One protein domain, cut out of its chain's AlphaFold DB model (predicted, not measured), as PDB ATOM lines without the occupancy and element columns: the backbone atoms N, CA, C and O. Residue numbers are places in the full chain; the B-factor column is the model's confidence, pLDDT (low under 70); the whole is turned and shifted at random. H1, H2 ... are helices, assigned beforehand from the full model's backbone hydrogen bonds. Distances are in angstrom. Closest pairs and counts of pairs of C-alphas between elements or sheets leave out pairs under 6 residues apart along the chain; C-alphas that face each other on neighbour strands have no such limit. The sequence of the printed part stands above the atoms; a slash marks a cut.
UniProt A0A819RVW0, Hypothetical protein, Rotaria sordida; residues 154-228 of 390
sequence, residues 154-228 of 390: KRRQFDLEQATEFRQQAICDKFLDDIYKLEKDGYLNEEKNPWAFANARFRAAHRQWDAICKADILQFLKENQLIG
ATOM      1  N   LYS A 154      40.917  55.823  75.014       62.38
ATOM      2  CA  LYS A 154      42.321  55.405  75.137       62.38
ATOM      3  C   LYS A 154      42.662  54.940  76.553       62.38
ATOM      4  O   LYS A 154      43.364  53.952  76.682       62.38
ATOM      5  N   ARG A 155      42.147  55.599  77.595       62.25
ATOM      6  CA  ARG A 155      42.318  55.196  79.000       62.25
ATOM      7  C   ARG A 155      41.627  53.869  79.285       62.25
ATOM      8  O   ARG A 155      42.272  52.965  79.771       62.25
ATOM      9  N   ARG A 156      40.370  53.693  78.871       62.84
ATOM     10  CA  ARG A 156      39.660  52.411  79.017       62.84
ATOM     11  C   ARG A 156      40.359  51.276  78.272       62.84
ATOM     12  O   ARG A 156      40.392  50.152  78.760       62.84
ATOM     13  N   GLN A 157      40.876  51.560  77.079       64.81
ATOM     14  CA  GLN A 157      41.669  50.600  76.324       64.81
ATOM     15  C   GLN A 157      42.972  50.267  77.064       64.81
ATOM     16  O   GLN A 157      43.275  49.093  77.227       64.81
ATOM     17  N   PHE A 158      43.669  51.273  77.590       68.62
ATOM     18  CA  PHE A 158      44.866  51.105  78.410       68.62
ATOM     19  C   PHE A 158      44.595  50.317  79.704       68.62
ATOM     20  O   PHE A 158      45.370  49.435  80.049       68.62
ATOM     21  N   ASP A 159      43.475  50.555  80.388       65.88
ATOM     22  CA  ASP A 159      43.083  49.817  81.596       65.88
ATOM     23  C   ASP A 159      42.762  48.349  81.279       65.88
ATOM     24  O   ASP A 159      43.096  47.453  82.052       65.88
ATOM     25  N   LEU A 160      42.125  48.081  80.132       66.81
ATOM     26  CA  LEU A 160      41.873  46.723  79.639       66.81
ATOM     27  C   LEU A 160      43.172  46.009  79.245       66.81
ATOM     28  O   LEU A 160      43.326  44.824  79.549       66.81
ATOM     29  N   GLU A 161      44.087  46.715  78.581       70.06
ATOM     30  CA  GLU A 161      45.422  46.223  78.238       70.06
ATOM     31  C   GLU A 161      46.196  45.886  79.520       70.06
ATOM     32  O   GLU A 161      46.597  44.738  79.687       70.06
ATOM     33  N   GLN A 162      46.248  46.794  80.498       67.31
ATOM     34  CA  GLN A 162      46.884  46.542  81.793       67.31
ATOM     35  C   GLN A 162      46.229  45.405  82.578       67.31
ATOM     36  O   GLN A 162      46.923  44.556  83.123       67.31
ATOM     37  N   ALA A 163      44.897  45.329  82.635       66.75
ATOM     38  CA  ALA A 163      44.224  44.216  83.304       66.75
ATOM     39  C   ALA A 163      44.554  42.868  82.640       66.75
ATOM     40  O   ALA A 163      44.642  41.840  83.316       66.75
ATOM     41  N   THR A 164      44.748  42.870  81.318       67.88
ATOM     42  CA  THR A 164      45.182  41.691  80.565       67.88
ATOM     43  C   THR A 164      46.637  41.352  80.878       67.88
ATOM     44  O   THR A 164      46.918  40.190  81.167       67.88
ATOM     45  N   GLU A 165      47.533  42.339  80.908       71.06
ATOM     46  CA  GLU A 165      48.943  42.173  81.284       71.06
ATOM     47  C   GLU A 165      49.094  41.655  82.717       71.06
ATOM     48  O   GLU A 165      49.724  40.623  82.923       71.06
ATOM     49  N   PHE A 166      48.431  42.269  83.704       71.00
ATOM     50  CA  PHE A 166      48.433  41.795  85.094       71.00
ATOM     51  C   PHE A 166      47.926  40.360  85.212       71.00
ATOM     52  O   PHE A 166      48.457  39.562  85.987       71.00
ATOM     53  N   ARG A 167      46.894  40.007  84.437       71.00
ATOM     54  CA  ARG A 167      46.391  38.635  84.394       71.00
ATOM     55  C   ARG A 167      47.427  37.680  83.805       71.00
ATOM     56  O   ARG A 167      47.577  36.587  84.346       71.00
ATOM     57  N   GLN A 168      48.102  38.056  82.721       73.44
ATOM     58  CA  GLN A 168      49.161  37.243  82.118       73.44
ATOM     59  C   GLN A 168      50.328  37.070  83.090       73.44
ATOM     60  O   GLN A 168      50.698  35.939  83.392       73.44
ATOM     61  N   GLN A 169      50.806  38.160  83.689       73.31
ATOM     62  CA  GLN A 169      51.876  38.142  84.681       73.31
ATOM     63  C   GLN A 169      51.537  37.238  85.872       73.31
ATOM     64  O   GLN A 169      52.322  36.361  86.213       73.31
ATOM     65  N   ALA A 170      50.321  37.330  86.422       72.88
ATOM     66  CA  ALA A 170      49.885  36.454  87.510       72.88
ATOM     67  C   ALA A 170      49.869  34.959  87.125       72.88
ATOM     68  O   ALA A 170      50.108  34.094  87.972       72.88
ATOM     69  N   ILE A 171      49.578  34.626  85.861       73.44
ATOM     70  CA  ILE A 171      49.648  33.244  85.359       73.44
ATOM     71  C   ILE A 171      51.112  32.782  85.272       73.44
ATOM     72  O   ILE A 171      51.403  31.632  85.613       73.44
ATOM     73  N   CYS A 172      52.020  33.654  84.834       75.44
ATOM     74  CA  CYS A 172      53.452  33.368  84.732       75.44
ATOM     75  C   CYS A 172      54.089  33.204  86.121       75.44
ATOM     76  O   CYS A 172      54.712  32.174  86.381       75.44
ATOM     77  N   ASP A 173      53.827  34.127  87.048       76.31
ATOM     78  CA  ASP A 173      54.315  34.078  88.433       76.31
ATOM     79  C   ASP A 173      53.859  32.799  89.138       76.31
ATOM     80  O   ASP A 173      54.656  32.081  89.745       76.31
ATOM     81  N   LYS A 174      52.579  32.437  88.978       83.31
ATOM     82  CA  LYS A 174      52.043  31.193  89.536       83.31
ATOM     83  C   LYS A 174      52.763  29.955  88.998       83.31
ATOM     84  O   LYS A 174      52.961  28.992  89.737       83.31
ATOM     85  N   PHE A 175      53.119  29.943  87.715       85.06
ATOM     86  CA  PHE A 175      53.875  28.831  87.150       85.06
ATOM     87  C   PHE A 175      55.293  28.760  87.721       85.06
ATOM     88  O   PHE A 175      55.731  27.668  88.082       85.06
ATOM     89  N   LEU A 176      55.986  29.896  87.834       81.94
ATOM     90  CA  LEU A 176      57.321  29.952  88.431       81.94
ATOM     91  C   LEU A 176      57.298  29.448  89.879       81.94
ATOM     92  O   LEU A 176      58.121  28.609  90.244       81.94
ATOM     93  N   ASP A 177      56.293  29.844  90.663       84.00
ATOM     94  CA  ASP A 177      56.057  29.320  92.013       84.00
ATOM     95  C   ASP A 177      55.862  27.796  92.027       84.00
ATOM     96  O   ASP A 177      56.359  27.093  92.914       84.00
ATOM     97  N   ASP A 178      55.112  27.259  91.064       84.06
ATOM     98  CA  ASP A 178      54.859  25.824  90.962       84.06
ATOM     99  C   ASP A 178      56.109  25.040  90.537       84.06
ATOM    100  O   ASP A 178      56.308  23.928  91.036       84.06
ATOM    101  N   ILE A 179      56.955  25.598  89.665       83.38
ATOM    102  CA  ILE A 179      58.260  25.023  89.305       83.38
ATOM    103  C   ILE A 179      59.211  25.060  90.500       83.38
ATOM    104  O   ILE A 179      59.801  24.031  90.823       83.38
ATOM    105  N   TYR A 180      59.289  26.182  91.212       85.31
ATOM    106  CA  TYR A 180      60.114  26.310  92.413       85.31
ATOM    107  C   TYR A 180      59.734  25.280  93.488       85.31
ATOM    108  O   TYR A 180      60.597  24.653  94.102       85.31
ATOM    109  N   LYS A 181      58.432  25.033  93.694       85.50
ATOM    110  CA  LYS A 181      57.968  23.968  94.604       85.50
ATOM    111  C   LYS A 181      58.423  22.583  94.140       85.50
ATOM    112  O   LYS A 181      58.884  21.798  94.963       85.50
ATOM    113  N   LEU A 182      58.315  22.285  92.842       83.31
ATOM    114  CA  LEU A 182      58.785  21.009  92.294       83.31
ATOM    115  C   LEU A 182      60.293  20.835  92.489       83.31
ATOM    116  O   LEU A 182      60.728  19.749  92.866       83.31
ATOM    117  N   GLU A 183      61.075  21.892  92.273       83.25
ATOM    118  CA  GLU A 183      62.516  21.895  92.512       83.25
ATOM    119  C   GLU A 183      62.836  21.611  93.982       83.25
ATOM    120  O   GLU A 183      63.569  20.670  94.288       83.25
ATOM    121  N   LYS A 184      62.215  22.366  94.898       85.25
ATOM    122  CA  LYS A 184      62.395  22.238  96.348       85.25
ATOM    123  C   LYS A 184      62.086  20.831  96.861       85.25
ATOM    124  O   LYS A 184      62.786  20.323  97.735       85.25
ATOM    125  N   ASP A 185      61.064  20.190  96.306       82.75
ATOM    126  CA  ASP A 185      60.656  18.830  96.670       82.75
ATOM    127  C   ASP A 185      61.494  17.741  95.941       82.75
ATOM    128  O   ASP A 185      61.328  16.527  96.147       82.75
ATOM    129  N   GLY A 186      62.433  18.156  95.085       78.56
ATOM    130  CA  GLY A 186      63.335  17.301  94.314       78.56
ATOM    131  C   GLY A 186      62.684  16.634  93.100       78.56
ATOM    132  O   GLY A 186      63.274  15.727  92.519       78.56
ATOM    133  N   TYR A 187      61.480  17.058  92.707       78.25
ATOM    134  CA  TYR A 187      60.769  16.595  91.510       78.25
ATOM    135  C   TYR A 187      61.291  17.238  90.218       78.25
ATOM    136  O   TYR A 187      60.617  17.182  89.201       78.25
ATOM    137  N   LEU A 188      62.469  17.851  90.200       77.19
ATOM    138  CA  LEU A 188      63.152  18.205  88.947       77.19
ATOM    139  C   LEU A 188      64.472  17.433  88.785       77.19
ATOM    140  O   LEU A 188      65.273  17.754  87.919       77.19
ATOM    141  N   ASN A 189      64.693  16.391  89.595       73.31
ATOM    142  CA  ASN A 189      65.854  15.509  89.485       73.31
ATOM    143  C   ASN A 189      65.549  14.295  88.583       73.31
ATOM    144  O   ASN A 189      64.461  13.717  88.651       73.31
ATOM    145  N   GLU A 190      66.533  13.880  87.784       69.38
ATOM    146  CA  GLU A 190      66.495  12.719  86.884       69.38
ATOM    147  C   GLU A 190      66.096  11.421  87.600       69.38
ATOM    148  O   GLU A 190      65.363  10.600  87.050       69.38
ATOM    149  N   GLU A 191      66.506  11.256  88.858       70.56
ATOM    150  CA  GLU A 191      66.289  10.028  89.633       70.56
ATOM    151  C   GLU A 191      64.820   9.775  90.013       70.56
ATOM    152  O   GLU A 191      64.430   8.635  90.265       70.56
ATOM    153  N   LYS A 192      63.982  10.820  90.062       64.50
ATOM    154  CA  LYS A 192      62.594  10.716  90.549       64.50
ATOM    155  C   LYS A 192      61.552  10.508  89.447       64.50
ATOM    156  O   LYS A 192      60.361  10.489  89.748       64.50
ATOM    157  N   ASN A 193      61.974  10.364  88.186       65.31
ATOM    158  CA  ASN A 193      61.080  10.281  87.025       65.31
ATOM    159  C   ASN A 193      59.940  11.348  87.033       65.31
ATOM    160  O   ASN A 193      58.768  11.015  86.845       65.31
ATOM    161  N   PRO A 194      60.220  12.643  87.287       61.44
ATOM    162  CA  PRO A 194      59.164  13.618  87.566       61.44
ATOM    163  C   PRO A 194      58.707  14.431  86.341       61.44
ATOM    164  O   PRO A 194      57.731  15.185  86.413       61.44
ATOM    165  N   TRP A 195      59.382  14.254  85.200       66.94
ATOM    166  CA  TRP A 195      59.090  14.909  83.924       66.94
ATOM    167  C   TRP A 195      57.626  14.768  83.497       66.94
ATOM    168  O   TRP A 195      57.088  15.715  82.943       66.94
ATOM    169  N   ALA A 196      56.917  13.675  83.806       71.44
ATOM    170  CA  ALA A 196      55.491  13.561  83.473       71.44
ATOM    171  C   ALA A 196      54.631  14.656  84.142       71.44
ATOM    172  O   ALA A 196      53.801  15.282  83.482       71.44
ATOM    173  N   PHE A 197      54.859  14.937  85.431       75.75
ATOM    174  CA  PHE A 197      54.126  15.978  86.162       75.75
ATOM    175  C   PHE A 197      54.587  17.382  85.774       75.75
ATOM    176  O   PHE A 197      53.745  18.258  85.564       75.75
ATOM    177  N   ALA A 198      55.901  17.588  85.643       79.50
ATOM    178  CA  ALA A 198      56.460  18.862  85.203       79.50
ATOM    179  C   ALA A 198      55.965  19.224  83.792       79.50
ATOM    180  O   ALA A 198      55.450  20.320  83.586       79.50
ATOM    181  N   ASN A 199      55.989  18.274  82.851       84.81
ATOM    182  CA  ASN A 199      55.465  18.455  81.496       84.81
ATOM    183  C   ASN A 199      53.952  18.672  81.476       84.81
ATOM    184  O   ASN A 199      53.475  19.515  80.719       84.81
ATOM    185  N   ALA A 200      53.180  17.955  82.298       83.56
ATOM    186  CA  ALA A 200      51.737  18.172  82.385       83.56
ATOM    187  C   ALA A 200      51.407  19.588  82.887       83.56
ATOM    188  O   ALA A 200      50.571  20.270  82.289       83.56
ATOM    189  N   ARG A 201      52.094  20.057  83.940       83.81
ATOM    190  CA  ARG A 201      51.941  21.428  84.454       83.81
ATOM    191  C   ARG A 201      52.388  22.469  83.436       83.81
ATOM    192  O   ARG A 201      51.640  23.408  83.179       83.81
ATOM    193  N   PHE A 202      53.550  22.269  82.820       88.94
ATOM    194  CA  PHE A 202      54.073  23.155  81.786       88.94
ATOM    195  C   PHE A 202      53.099  23.285  80.618       88.94
ATOM    196  O   PHE A 202      52.711  24.390  80.264       88.94
ATOM    197  N   ARG A 203      52.598  22.167  80.084       90.19
ATOM    198  CA  ARG A 203      51.610  22.165  78.993       90.19
ATOM    199  C   ARG A 203      50.301  22.852  79.377       90.19
ATOM    200  O   ARG A 203      49.709  23.538  78.546       90.19
ATOM    201  N   ALA A 204      49.834  22.680  80.615       85.88
ATOM    202  CA  ALA A 204      48.625  23.343  81.100       85.88
ATOM    203  C   ALA A 204      48.800  24.868  81.228       85.88
ATOM    204  O   ALA A 204      47.877  25.617  80.897       85.88
ATOM    205  N   ALA A 205      49.974  25.321  81.678       86.56
ATOM    206  CA  ALA A 205      50.306  26.738  81.791       86.56
ATOM    207  C   ALA A 205      50.571  27.374  80.416       86.56
ATOM    208  O   ALA A 205      49.978  28.396  80.086       86.56
ATOM    209  N   HIS A 206      51.332  26.697  79.553       91.12
ATOM    210  CA  HIS A 206      51.685  27.138  78.203       91.12
ATOM    211  C   HIS A 206      50.470  27.503  77.335       91.12
ATOM    212  O   HIS A 206      50.527  28.434  76.536       91.12
ATOM    213  N   ARG A 207      49.344  26.791  77.485       89.00
ATOM    214  CA  ARG A 207      48.093  27.100  76.760       89.00
ATOM    215  C   ARG A 207      47.479  28.451  77.136       89.00
ATOM    216  O   ARG A 207      46.635  28.941  76.394       89.00
ATOM    217  N   GLN A 208      47.838  28.996  78.292       85.75
ATOM    218  CA  GLN A 208      47.281  30.236  78.829       85.75
ATOM    219  C   GLN A 208      48.200  31.439  78.602       85.75
ATOM    220  O   GLN A 208      47.711  32.566  78.640       85.75
ATOM    221  N   TRP A 209      49.490  31.197  78.359       85.88
ATOM    222  CA  TRP A 209      50.479  32.244  78.140       85.88
ATOM    223  C   TRP A 209      50.340  32.906  76.776       85.88
ATOM    224  O   TRP A 209      50.112  32.249  75.752       85.88
ATOM    225  N   ASP A 210      50.561  34.212  76.773       85.62
ATOM    226  CA  ASP A 210      50.835  34.970  75.564       85.62
ATOM    227  C   ASP A 210      52.264  34.722  75.035       85.62
ATOM    228  O   ASP A 210      53.035  33.911  75.555       85.62
ATOM    229  N   ALA A 211      52.603  35.386  73.931       87.06
ATOM    230  CA  ALA A 211      53.895  35.226  73.273       87.06
ATOM    231  C   ALA A 211      55.067  35.805  74.089       87.06
ATOM    232  O   ALA A 211      56.181  35.294  73.981       87.06
ATOM    233  N   ILE A 212      54.819  36.838  74.901       82.00
ATOM    234  CA  ILE A 212      55.848  37.503  75.711       82.00
ATOM    235  C   ILE A 212      56.254  36.574  76.854       82.00
ATOM    236  O   ILE A 212      57.417  36.194  76.954       82.00
ATOM    237  N   CYS A 213      55.283  36.086  77.628       84.69
ATOM    238  CA  CYS A 213      55.559  35.170  78.728       84.69
ATOM    239  C   CYS A 213      56.203  33.863  78.246       84.69
ATOM    240  O   CYS A 213      57.112  33.343  78.890       84.69
ATOM    241  N   LYS A 214      55.809  33.334  77.078       90.19
ATOM    242  CA  LYS A 214      56.489  32.167  76.487       90.19
ATOM    243  C   LYS A 214      57.976  32.420  76.234       90.19
ATOM    244  O   LYS A 214      58.774  31.515  76.471       90.19
ATOM    245  N   ALA A 215      58.340  33.608  75.754       87.38
ATOM    246  CA  ALA A 215      59.731  33.975  75.511       87.38
ATOM    247  C   ALA A 215      60.531  34.037  76.824       87.38
ATOM    248  O   ALA A 215      61.586  33.409  76.922       87.38
ATOM    249  N   ASP A 216      59.985  34.695  77.850       84.62
ATOM    250  CA  ASP A 216      60.629  34.819  79.163       84.62
ATOM    251  C   ASP A 216      60.802  33.455  79.849       84.62
ATOM    252  O   ASP A 216      61.876  33.123  80.359       84.62
ATOM    253  N   ILE A 217      59.764  32.612  79.804       89.44
ATOM    254  CA  ILE A 217      59.824  31.267  80.377       89.44
ATOM    255  C   ILE A 217      60.844  30.390  79.642       89.44
ATOM    256  O   ILE A 217      61.562  29.642  80.301       89.44
ATOM    257  N   LEU A 218      60.961  30.466  78.310       91.31
ATOM    258  CA  LEU A 218      61.967  29.687  77.573       91.31
ATOM    259  C   LEU A 218      63.387  29.976  78.070       91.31
ATOM    260  O   LEU A 218      64.160  29.039  78.286       91.31
ATOM    261  N   GLN A 219      63.706  31.252  78.297       86.25
ATOM    262  CA  GLN A 219      65.000  31.654  78.838       86.25
ATOM    263  C   GLN A 219      65.204  31.092  80.251       86.25
ATOM    264  O   GLN A 219      66.209  30.428  80.504       86.25
ATOM    265  N   PHE A 220      64.218  31.258  81.139       89.12
ATOM    266  CA  PHE A 220      64.266  30.703  82.495       89.12
ATOM    267  C   PHE A 220      64.503  29.183  82.493       89.12
ATOM    268  O   PHE A 220      65.351  28.676  83.231       89.12
ATOM    269  N   LEU A 221      63.785  28.433  81.648       90.94
ATOM    270  CA  LEU A 221      63.937  26.980  81.560       90.94
ATOM    271  C   LEU A 221      65.350  26.579  81.143       90.94
ATOM    272  O   LEU A 221      65.893  25.594  81.647       90.94
ATOM    273  N   LYS A 222      65.941  27.325  80.213       91.62
ATOM    274  CA  LYS A 222      67.282  27.056  79.710       91.62
ATOM    275  C   LYS A 222      68.359  27.403  80.738       91.62
ATOM    276  O   LYS A 222      69.278  26.608  80.936       91.62
ATOM    277  N   GLU A 223      68.230  28.526  81.440       89.69
ATOM    278  CA  GLU A 223      69.149  28.932  82.514       89.69
ATOM    279  C   GLU A 223      69.170  27.926  83.671       89.69
ATOM    280  O   GLU A 223      70.235  27.607  84.201       89.69
ATOM    281  N   ASN A 224      68.013  27.343  83.990       88.44
ATOM    282  CA  ASN A 224      67.874  26.310  85.018       88.44
ATOM    283  C   ASN A 224      68.142  24.888  84.498       88.44
ATOM    284  O   ASN A 224      67.853  23.912  85.186       88.44
ATOM    285  N   GLN A 225      68.683  24.747  83.281       89.44
ATOM    286  CA  GLN A 225      69.003  23.459  82.651       89.44
ATOM    287  C   GLN A 225      67.806  22.491  82.582       89.44
ATOM    288  O   GLN A 225      67.976  21.276  82.553       89.44
ATOM    289  N   LEU A 226      66.578  23.004  82.531       89.19
ATOM    290  CA  LEU A 226      65.374  22.188  82.361       89.19
ATOM    291  C   LEU A 226      65.164  21.802  80.888       89.19
ATOM    292  O   LEU A 226      64.524  20.786  80.599       89.19
ATOM    293  N   ILE A 227      65.743  22.590  79.976       93.06
ATOM    294  CA  ILE A 227      65.812  22.362  78.528       93.06
ATOM    295  C   ILE A 227      67.219  22.652  77.993       93.06
ATOM    296  O   ILE A 227      67.998  23.380  78.610       93.06
ATOM    297  N   GLY A 228      67.531  22.121  76.810       92.50
ATOM    298  CA  GLY A 228      68.776  22.406  76.096       92.50
ATOM    299  C   GLY A 228      70.020  22.010  76.882       92.50
ATOM    300  O   GLY A 228      70.988  22.771  76.955       92.50
TER     301      GLY A 228
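Overview. This is residues 154 to 228 of the 390 residues of the protein "Hypothetical protein" of Rotaria sordida (UniProt A0A819RVW0). One long helix, H1, makes the long axis; its second half forms a hairpin with H2, which folds back beside it, and H3 then packs on H1 with its early residues, so that the three helices stand in a loose triangle seen end on. Residues 154 to 164 of H1 stick out free from this body. The printed part has 75 residues with three named helices, in the order H1, H2, H3, and no named strand: all helix. It is loose, with a radius of gyration of the C-alphas of 14.7 A, and a rod spanning 53 by 21 by 18 A.

Arrangement. H1, residues 154 to 184, and H2, residues 195 to 206, form a helical hairpin, running opposite ways at a shallow tilt of 5 degrees. They touch, H1 with residues 171 to 182 alone; the closest C-alphas, of Phe 175 and Ala 205, are 6.8 A apart. H3, residues 211 to 223, runs the same way as H1 at a shallow tilt of 24 degrees. Residues 213 to 217 of H3 alone touch residues 168 to 172 of H1, with the closest C-alphas, of Cys 172 and Cys 213, 6.6 A apart. H2 and H3 are close but not clearly touching: their closest C-alphas, of His 206 and Lys 214, are 7.2 A apart. In H1, H2 and H3 every O i to N i+4 pair is within hydrogen-bond range.

Along the chain. H1 begins at C-alpha 154, (42.321, 55.405, 75.137), and is 44.2 A long from first to last C-alpha. H2 measures 15.4 A and begins at C-alpha 195, (59.090, 14.909, 83.924). H3 measures 18.9 A and ends at C-alpha 223, (69.149, 28.932, 82.514).

Size, cuts and confidence. The two C-alphas farthest apart, of Lys 154 and Glu 191, are 53.3 A apart. Without residues 154 to 164 the body spans 37 by 20 by 18 A. The printed part has no cut; the link from H1 to H2 is short and that from H2 to H3 tight. The mean pLDDT of the printed part is 79.5, with residues 154 to 160, 162 to 164, 190 and 192 to 195 under 70.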